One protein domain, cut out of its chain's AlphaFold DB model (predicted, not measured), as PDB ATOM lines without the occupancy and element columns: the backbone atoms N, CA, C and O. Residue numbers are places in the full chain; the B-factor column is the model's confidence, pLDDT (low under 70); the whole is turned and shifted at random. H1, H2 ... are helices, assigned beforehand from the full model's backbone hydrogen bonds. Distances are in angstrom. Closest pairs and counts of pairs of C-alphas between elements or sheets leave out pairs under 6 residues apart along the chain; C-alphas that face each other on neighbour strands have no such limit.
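Overview. This is residues 7 to 78 of the 317 residues of an uncharacterized protein of Reticulomyxa filosa (UniProt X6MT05). Long H4 crosses H2 near a right angle, and H3 packs on both; H1 sits off at one end, on a long loop. Residues 7 to 12 of H1 and 72 to 78 of H4 stick out at opposite ends. The printed part has 72 residues with four named helices, H1 to H4, and is all helix, only just compact, close to loose (radius of gyration of the C-alphas 12.9 A), spanning 41 by 24 by 19 A.

Along the chain. H1, residues 7 to 16, begins at C-alpha 7 (120.989, 221.677, 179.595) and is 14.4 A long. H2 is residues 32 to 44, 18.8 A; H3 is residues 48 to 54, 9.8 A. H4, residues 60 to 78, 26.9 A, ends at C-alpha 78 (135.962, 202.708, 211.486).

Arrangement. H1 is close to but not clearly touching H4, the closest C-alphas, of Arg 15 and Asp 60, being 7.9 A apart. H2 touches H3 with residues 38 to 42 alone, closest C-alphas Ser 41 and Ile 51, 5.8 A, at a steep tilt of 58 degrees. H2 and H4 touch, about perpendicular at 88 degrees, closest C-alphas Leu 38 and Leu 67, 6.8 A. H3 and H4 touch, closest C-alphas Val 52 and Asp 60, 6.0 A. Every O i to N i+4 pair is within hydrogen-bond range in H1, H3 and H4; in H2, 8 of 9.

Size, cuts and confidence. The C-alphas of Cys 9 and Asp 78, the two farthest apart, are 41.5 A apart. The printed part has no cut; the link H1 to H2 is long. Residues 18 to 19, 24 and 26 to 27 have pLDDT under 70.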
ATOM      1  N   TYR A   7     120.479 222.371 178.413       85.19
ATOM      2  CA  TYR A   7     120.989 221.677 179.595       85.19
ATOM      3  C   TYR A   7     122.120 220.688 179.267       85.19
ATOM      4  O   TYR A   7     123.122 220.654 179.979       85.19
ATOM      5  N   GLN A   8     122.010 219.919 178.178       86.19
ATOM      6  CA  GLN A   8     123.084 219.027 177.720       86.19
ATOM      7  C   GLN A   8     124.325 219.816 177.283       86.19
ATOM      8  O   GLN A   8     125.441 219.425 177.627       86.19
ATOM      9  N   CYS A   9     124.151 220.946 176.591       86.56
ATOM     10  CA  CYS A   9     125.257 221.833 176.223       86.56
ATOM     11  C   CYS A   9     125.965 222.403 177.467       86.56
ATOM     12  O   CYS A   9     127.186 222.301 177.575       86.56
ATOM     13  N   LEU A  10     125.207 222.900 178.452       85.12
ATOM     14  CA  LEU A  10     125.741 223.398 179.726       85.12
ATOM     15  C   LEU A  10     126.473 222.306 180.529       85.12
ATOM     16  O   LEU A  10     127.524 222.566 181.110       85.12
ATOM     17  N   GLN A  11     125.937 221.083 180.560       83.75
ATOM     18  CA  GLN A  11     126.574 219.946 181.235       83.75
ATOM     19  C   GLN A  11     127.832 219.452 180.505       83.75
ATOM     20  O   GLN A  11     128.764 219.004 181.168       83.75
ATOM     21  N   ARG A  12     127.900 219.557 179.169       83.75
ATOM     22  CA  ARG A  12     129.123 219.258 178.407       83.75
ATOM     23  C   ARG A  12     130.208 220.302 178.671       83.75
ATOM     24  O   ARG A  12     131.326 219.917 178.993       83.75
ATOM     25  N   ALA A  13     129.870 221.593 178.619       81.44
ATOM     26  CA  ALA A  13     130.810 222.674 178.930       81.44
ATOM     27  C   ALA A  13     131.414 222.510 180.339       81.44
ATOM     28  O   ALA A  13     132.628 222.468 180.485       81.44
ATOM     29  N   ARG A  14     130.575 222.266 181.357       76.81
ATOM     30  CA  ARG A  14     130.994 222.021 182.756       76.81
ATOM     31  C   ARG A  14     131.825 220.750 183.000       76.81
ATOM     32  O   ARG A  14     132.257 220.535 184.130       76.81
ATOM     33  N   ARG A  15     131.986 219.881 182.000       77.25
ATOM     34  CA  ARG A  15     132.814 218.666 182.081       77.25
ATOM     35  C   ARG A  15     134.089 218.762 181.254       77.25
ATOM     36  O   ARG A  15     135.061 218.127 181.622       77.25
ATOM     37  N   ALA A  16     134.067 219.514 180.156       77.62
ATOM     38  CA  ALA A  16     135.196 219.637 179.239       77.62
ATOM     39  C   ALA A  16     136.046 220.894 179.475       77.62
ATOM     40  O   ALA A  16     137.163 220.956 178.977       77.62
ATOM     41  N   VAL A  17     135.534 221.900 180.193       74.12
ATOM     42  CA  VAL A  17     136.147 223.236 180.278       74.12
ATOM     43  C   VAL A  17     136.318 223.662 181.738       74.12
ATOM     44  O   VAL A  17     135.399 223.512 182.547       74.12
ATOM     45  N   THR A  18     137.490 224.203 182.078       68.31
ATOM     46  CA  THR A  18     137.776 224.811 183.386       68.31
ATOM     47  C   THR A  18     137.066 226.161 183.543       68.31
ATOM     48  O   THR A  18     136.489 226.701 182.598       68.31
ATOM     49  N   LYS A  19     137.140 226.759 184.740       69.44
ATOM     50  CA  LYS A  19     136.688 228.144 184.970       69.44
ATOM     51  C   LYS A  19     137.307 229.149 183.990       69.44
ATOM     52  O   LYS A  19     136.636 230.097 183.597       69.44
ATOM     53  N   ASP A  20     138.558 228.920 183.596       71.06
ATOM     54  CA  ASP A  20     139.360 229.837 182.780       71.06
ATOM     55  C   ASP A  20     139.074 229.707 181.274       71.06
ATOM     56  O   ASP A  20     139.790 230.279 180.456       71.06
ATOM     57  N   GLY A  21     138.096 228.884 180.877       72.69
ATOM     58  CA  GLY A  21     137.811 228.602 179.468       72.69
ATOM     59  C   GLY A  21     138.787 227.624 178.796       72.69
ATOM     60  O   GLY A  21     138.638 227.348 177.608       72.69
ATOM     61  N   ARG A  22     139.768 227.080 179.530       74.50
ATOM     62  CA  ARG A  22     140.721 226.075 179.025       74.50
ATOM     63  C   ARG A  22     140.076 224.689 179.013       74.50
ATOM     64  O   ARG A  22     139.299 224.377 179.914       74.50
ATOM     65  N   GLU A  23     140.406 223.844 178.037       76.50
ATOM     66  CA  GLU A  23     139.976 222.440 178.084       76.50
ATOM     67  C   GLU A  23     140.617 221.733 179.288       76.50
ATOM     68  O   GLU A  23     141.813 221.880 179.550       76.50
ATOM     69  N   HIS A  24     139.818 220.985 180.049       69.69
ATOM     70  CA  HIS A  24     140.309 220.180 181.167       69.69
ATOM     71  C   HIS A  24     140.811 218.834 180.636       69.69
ATOM     72  O   HIS A  24     140.121 218.159 179.873       69.69
ATOM     73  N   HIS A  25     142.022 218.440 181.027       71.44
ATOM     74  CA  HIS A  25     142.557 217.115 180.730       71.44
ATOM     75  C   HIS A  25     142.335 216.187 181.933       71.44
ATOM     76  O   HIS A  25     142.901 216.403 183.007       71.44
ATOM     77  N   ASP A  26     141.576 215.104 181.722       65.56
ATOM     78  CA  ASP A  26     141.134 214.154 182.762       65.56
ATOM     79  C   ASP A  26     142.261 213.591 183.656       65.56
ATOM     80  O   ASP A  26     142.011 213.149 184.776       65.56
ATOM     81  N   ARG A  27     143.519 213.629 183.199       64.00
ATOM     82  CA  ARG A  27     144.712 213.135 183.911       64.00
ATOM     83  C   ARG A  27     145.245 214.092 184.992       64.00
ATOM     84  O   ARG A  27     146.456 214.224 185.156       64.00
ATOM     85  N   THR A  28     144.370 214.753 185.749       72.56
ATOM     86  CA  THR A  28     144.801 215.605 186.873       72.56
ATOM     87  C   THR A  28     145.049 214.762 188.131       72.56
ATOM     88  O   THR A  28     144.127 214.511 188.911       72.56
ATOM     89  N   GLU A  29     146.299 214.336 188.329       84.06
ATOM     90  CA  GLU A  29     146.762 213.528 189.471       84.06
ATOM     91  C   GLU A  29     146.232 214.034 190.828       84.06
ATOM     92  O   GLU A  29     146.219 215.237 191.093       84.06
ATOM     93  N   TRP A  30     145.779 213.114 191.687       89.62
ATOM     94  CA  TRP A  30     145.310 213.406 193.046       89.62
ATOM     95  C   TRP A  30     146.439 213.276 194.064       89.62
ATOM     96  O   TRP A  30     147.010 212.202 194.246       89.62
ATOM     97  N   LYS A  31     146.740 214.381 194.748       89.06
ATOM     98  CA  LYS A  31     147.742 214.439 195.817       89.06
ATOM     99  C   LYS A  31     147.085 214.249 197.184       89.06
ATOM    100  O   LYS A  31     145.909 214.544 197.373       89.06
ATOM    101  N   GLN A  32     147.870 213.845 198.182       82.25
ATOM    102  CA  GLN A  32     147.396 213.721 199.571       82.25
ATOM    103  C   GLN A  32     146.897 215.062 200.151       82.25
ATOM    104  O   GLN A  32     146.012 215.085 201.005       82.25
ATOM    105  N   THR A  33     147.423 216.184 199.648       83.44
ATOM    106  CA  THR A  33     146.916 217.538 199.918       83.44
ATOM    107  C   THR A  33     145.495 217.737 199.401       83.44
ATOM    108  O   THR A  33     144.679 218.347 200.085       83.44
ATOM    109  N   ASP A  34     145.185 217.199 198.223       88.06
ATOM    110  CA  ASP A  34     143.886 217.333 197.564       88.06
ATOM    111  C   ASP A  34     142.832 216.516 198.326       88.06
ATOM    112  O   ASP A  34     141.745 217.025 198.596       88.06
ATOM    113  N   ASP A  35     143.183 215.289 198.743       88.69
ATOM    114  CA  ASP A  35     142.366 214.433 199.619       88.69
ATOM    115  C   ASP A  35     141.991 215.175 200.924       88.69
ATOM    116  O   ASP A  35     140.830 215.168 201.345       88.69
ATOM    117  N   LEU A  36     142.960 215.856 201.553       83.81
ATOM    118  CA  LEU A  36     142.750 216.619 202.788       83.81
ATOM    119  C   LEU A  36     141.894 217.877 202.563       83.81
ATOM    120  O   LEU A  36     140.948 218.112 203.315       83.81
ATOM    121  N   VAL A  37     142.186 218.667 201.523       85.94
ATOM    122  CA  VAL A  37     141.408 219.870 201.170       85.94
ATOM    123  C   VAL A  37     139.961 219.505 200.845       85.94
ATOM    124  O   VAL A  37     139.046 220.182 201.317       85.94
ATOM    125  N   LEU A  38     139.729 218.408 200.119       91.38
ATOM    126  CA  LEU A  38     138.395 217.898 199.797       91.38
ATOM    127  C   LEU A  38     137.619 217.478 201.057       91.38
ATOM    128  O   LEU A  38     136.446 217.826 201.206       91.38
ATOM    129  N   LEU A  39     138.271 216.776 201.993       87.06
ATOM    130  CA  LEU A  39     137.661 216.343 203.257       87.06
ATOM    131  C   LEU A  39     137.367 217.496 204.225       87.06
ATOM    132  O   LEU A  39     136.339 217.456 204.903       87.06
ATOM    133  N   LEU A  40     138.227 218.516 204.288       82.31
ATOM    134  CA  LEU A  40     137.980 219.732 205.072       82.31
ATOM    135  C   LEU A  40     136.856 220.569 204.452       82.31
ATOM    136  O   LEU A  40     135.964 221.035 205.159       82.31
ATOM    137  N   SER A  41     136.851 220.706 203.126       86.12
ATOM    138  CA  SER A  41     135.834 221.470 202.399       86.12
ATOM    139  C   SER A  41     134.434 220.854 202.537       86.12
ATOM    140  O   SER A  41     133.465 221.592 202.675       86.12
ATOM    141  N   ASP A  42     134.326 219.523 202.638       90.81
ATOM    142  CA  ASP A  42     133.087 218.795 202.986       90.81
ATOM    143  C   ASP A  42     132.536 219.106 204.397       90.81
ATOM    144  O   ASP A  42     131.421 218.703 204.725       90.81
ATOM    145  N   LYS A  43     133.300 219.796 205.258       83.81
ATOM    146  CA  LYS A  43     132.838 220.278 206.577       83.81
ATOM    147  C   LYS A  43     132.505 221.767 206.604       83.81
ATOM    148  O   LYS A  43     131.863 222.209 207.552       83.81
ATOM    149  N   VAL A  44     132.942 222.522 205.596       86.31
ATOM    150  CA  VAL A  44     132.785 223.983 205.517       86.31
ATOM    151  C   VAL A  44     131.685 224.381 204.531       86.31
ATOM    152  O   VAL A  44     130.949 225.325 204.800       86.31
ATOM    153  N   TYR A  45     131.547 223.663 203.413       85.56
ATOM    154  CA  TYR A  45     130.623 224.002 202.331       85.56
ATOM    155  C   TYR A  45     129.483 222.985 202.211       85.56
ATOM    156  O   TYR A  45     129.712 221.779 202.156       85.56
ATOM    157  N   GLU A  46     128.245 223.472 202.089       84.94
ATOM    158  CA  GLU A  46     127.053 222.625 201.904       84.94
ATOM    159  C   GLU A  46     126.972 221.998 200.497       84.94
ATOM    160  O   GLU A  46     126.277 221.001 200.284       84.94
ATOM    161  N   SER A  47     127.679 222.576 199.520       88.44
ATOM    162  CA  SER A  47     127.632 222.195 198.107       88.44
ATOM    163  C   SER A  47     129.023 221.877 197.563       88.44
ATOM    164  O   SER A  47     129.951 222.680 197.617       88.44
ATOM    165  N   ILE A  48     129.155 220.709 196.927       86.81
ATOM    166  CA  ILE A  48     130.406 220.296 196.274       86.81
ATOM    167  C   ILE A  48     130.806 221.182 195.086       86.81
ATOM    168  O   ILE A  48     131.971 221.187 194.707       86.81
ATOM    169  N   ARG A  49     129.889 221.986 194.524       85.19
ATOM    170  CA  ARG A  49     130.273 223.001 193.528       85.19
ATOM    171  C   ARG A  49     131.136 224.094 194.144       85.19
ATOM    172  O   ARG A  49     131.985 224.648 193.460       85.19
ATOM    173  N   ASP A  50     130.935 224.371 195.421       86.56
ATOM    174  CA  ASP A  50     131.606 225.440 196.148       86.56
ATOM    175  C   ASP A  50     133.000 224.944 196.577       86.56
ATOM    176  O   ASP A  50     133.980 225.682 196.513       86.56
ATOM    177  N   ILE A  51     133.116 223.638 196.856       86.81
ATOM    178  CA  ILE A  51     134.392 222.917 196.990       86.81
ATOM    179  C   ILE A  51     135.184 222.955 195.672       86.81
ATOM    180  O   ILE A  51     136.356 223.317 195.664       86.81
ATOM    181  N   VAL A  52     134.542 222.656 194.539       87.94
ATOM    182  CA  VAL A  52     135.127 222.758 193.181       87.94
ATOM    183  C   VAL A  52     135.488 224.207 192.823       87.94
ATOM    184  O   VAL A  52     136.391 224.459 192.029       87.94
ATOM    185  N   VAL A  53     134.836 225.194 193.442       83.56
ATOM    186  CA  VAL A  53     135.243 226.600 193.343       83.56
ATOM    187  C   VAL A  53     136.554 226.876 194.097       83.56
ATOM    188  O   VAL A  53     137.259 227.792 193.684       83.56
ATOM    189  N   GLN A  54     136.938 226.086 195.101       83.31
ATOM    190  CA  GLN A  54     138.263 226.168 195.739       83.31
ATOM    191  C   GLN A  54     139.305 225.236 195.094       83.31
ATOM    192  O   GLN A  54     140.494 225.534 195.123       83.31
ATOM    193  N   MET A  55     138.873 224.125 194.491       86.88
ATOM    194  CA  MET A  55     139.729 223.145 193.808       86.88
ATOM    195  C   MET A  55     139.682 223.350 192.285       86.88
ATOM    196  O   MET A  55     139.149 222.521 191.552       86.88
ATOM    197  N   ASP A  56     140.228 224.471 191.817       80.75
ATOM    198  CA  ASP A  56     140.231 224.933 190.417       80.75
ATOM    199  C   ASP A  56     140.699 223.895 189.374       80.75
ATOM    200  O   ASP A  56     140.164 223.833 188.266       80.75
ATOM    201  N   THR A  57     141.665 223.056 189.746       83.81
ATOM    202  CA  THR A  57     142.221 221.968 188.928       83.81
ATOM    203  C   THR A  57     141.338 220.716 188.862       83.81
ATOM    204  O   THR A  57     141.627 219.821 188.068       83.81
ATOM    205  N   LYS A  58     140.264 220.609 189.655       87.25
ATOM    206  CA  LYS A  58     139.427 219.400 189.775       87.25
ATOM    207  C   LYS A  58     137.990 219.660 189.318       87.25
ATOM    208  O   LYS A  58     137.426 220.724 189.543       87.25
ATOM    209  N   LEU A  59     137.362 218.666 188.693       86.69
ATOM    210  CA  LEU A  59     135.986 218.774 188.191       86.69
ATOM    211  C   LEU A  59     134.937 218.283 189.205       86.69
ATOM    212  O   LEU A  59     135.194 217.389 190.007       86.69
ATOM    213  N   ASP A  60     133.701 218.793 189.104       88.69
ATOM    214  CA  ASP A  60     132.565 218.438 189.984       88.69
ATOM    215  C   ASP A  60     132.309 216.926 190.088       88.69
ATOM    216  O   ASP A  60     132.002 216.431 191.172       88.69
ATOM    217  N   HIS A  61     132.502 216.176 189.002       87.69
ATOM    218  CA  HIS A  61     132.372 214.720 189.038       87.69
ATOM    219  C   HIS A  61     133.556 214.049 189.761       87.69
ATOM    220  O   HIS A  61     133.330 213.218 190.637       87.69
ATOM    221  N   GLN A  62     134.793 214.487 189.492       89.81
ATOM    222  CA  GLN A  62     136.006 213.989 190.150       89.81
ATOM    223  C   GLN A  62     135.931 214.208 191.667       89.81
ATOM    224  O   GLN A  62     136.074 213.257 192.429       89.81
ATOM    225  N   CYS A  63     135.598 215.423 192.121       91.62
ATOM    226  CA  CYS A  63     135.426 215.717 193.545       91.62
ATOM    227  C   CYS A  63     134.309 214.875 194.192       91.62
ATOM    228  O   CYS A  63     134.472 214.426 195.323       91.62
ATOM    229  N   ARG A  64     133.181 214.623 193.506       92.56
ATOM    230  CA  ARG A  64     132.094 213.761 194.029       92.56
ATOM    231  C   ARG A  64     132.514 212.307 194.186       92.56
ATOM    232  O   ARG A  64     132.148 211.678 195.180       92.56
ATOM    233  N   ASP A  65     133.185 211.758 193.181       92.38
ATOM    234  CA  ASP A  65     133.585 210.355 193.160       92.38
ATOM    235  C   ASP A  65     134.741 210.112 194.139       92.38
ATOM    236  O   ASP A  65     134.705 209.144 194.900       92.38
ATOM    237  N   GLU A  66     135.672 211.060 194.243       93.50
ATOM    238  CA  GLU A  66     136.786 210.989 195.184       93.50
ATOM    239  C   GLU A  66     136.349 211.206 196.636       93.50
ATOM    240  O   GLU A  66     136.714 210.432 197.521       93.50
ATOM    241  N   LEU A  67     135.440 212.149 196.903       93.25
ATOM    242  CA  LEU A  67     134.837 212.299 198.231       93.25
ATOM    243  C   LEU A  67     134.064 211.034 198.646       93.25
ATOM    244  O   LEU A  67     134.011 210.700 199.832       93.25
ATOM    245  N   ARG A  68     133.494 210.294 197.683       92.94
ATOM    246  CA  ARG A  68     132.876 208.982 197.927       92.94
ATOM    247  C   ARG A  68     133.931 207.915 198.235       92.94
ATOM    248  O   ARG A  68     133.728 207.170 199.194       92.94
ATOM    249  N   ARG A  69     135.052 207.871 197.497       93.56
ATOM    250  CA  ARG A  69     136.212 206.995 197.777       93.56
ATOM    251  C   ARG A  69     136.744 207.236 199.190       93.56
ATOM    252  O   ARG A  69     136.880 206.290 199.963       93.56
ATOM    253  N   LEU A  70     136.973 208.496 199.557       89.12
ATOM    254  CA  LEU A  70     137.511 208.890 200.858       89.12
ATOM    255  C   LEU A  70     136.545 208.591 202.005       89.12
ATOM    256  O   LEU A  70     136.955 207.990 202.995       89.12
ATOM    257  N   LYS A  71     135.250 208.905 201.867       87.38
ATOM    258  CA  LYS A  71     134.241 208.546 202.882       87.38
ATOM    259  C   LYS A  71     134.076 207.032 203.044       87.38
ATOM    260  O   LYS A  71     133.895 206.568 204.167       87.38
ATOM    261  N   ALA A  72     134.175 206.256 201.963       85.44
ATOM    262  CA  ALA A  72     134.185 204.796 202.040       85.44
ATOM    263  C   ALA A  72     135.451 204.267 202.740       85.44
ATOM    264  O   ALA A  72     135.350 203.390 203.595       85.44
ATOM    265  N   ARG A  73     136.625 204.842 202.438       83.12
ATOM    266  CA  ARG A  73     137.906 204.500 203.079       83.12
ATOM    267  C   ARG A  73     137.901 204.816 204.577       83.12
ATOM    268  O   ARG A  73     138.234 203.933 205.361       83.12
ATOM    269  N   LEU A  74     137.464 206.009 204.984       81.38
ATOM    270  CA  LEU A  74     137.311 206.375 206.401       81.38
ATOM    271  C   LEU A  74     136.375 205.396 207.124       81.38
ATOM    272  O   LEU A  74     136.787 204.762 208.089       81.38
ATOM    273  N   LYS A  75     135.188 205.131 206.562       80.88
ATOM    274  CA  LYS A  75     134.251 204.142 207.117       80.88
ATOM    275  C   LYS A  75     134.836 202.721 207.196       80.88
ATOM    276  O   LYS A  75     134.459 201.955 208.080       80.88
ATOM    277  N   SER A  76     135.745 202.345 206.291       77.62
ATOM    278  CA  SER A  76     136.443 201.055 206.381       77.62
ATOM    279  C   SER A  76     137.432 201.008 207.553       77.62
ATOM    280  O   SER A  76     137.516 199.976 208.215       77.62
ATOM    281  N   ILE A  77     138.089 202.125 207.885       76.94
ATOM    282  CA  ILE A  77     138.944 202.255 209.078       76.94
ATOM    283  C   ILE A  77     138.094 202.186 210.356       76.94
ATOM    284  O   ILE A  77     138.458 201.473 211.291       76.94
ATOM    285  N   ASP A  78     136.922 202.825 210.376       74.25
ATOM    286  CA  ASP A  78     135.962 202.708 211.486       74.25
ATOM    287  C   ASP A  78     135.475 201.258 211.681       74.25
ATOM    288  O   ASP A  78     135.213 200.834 212.804       74.25
TER     289      ASP A  78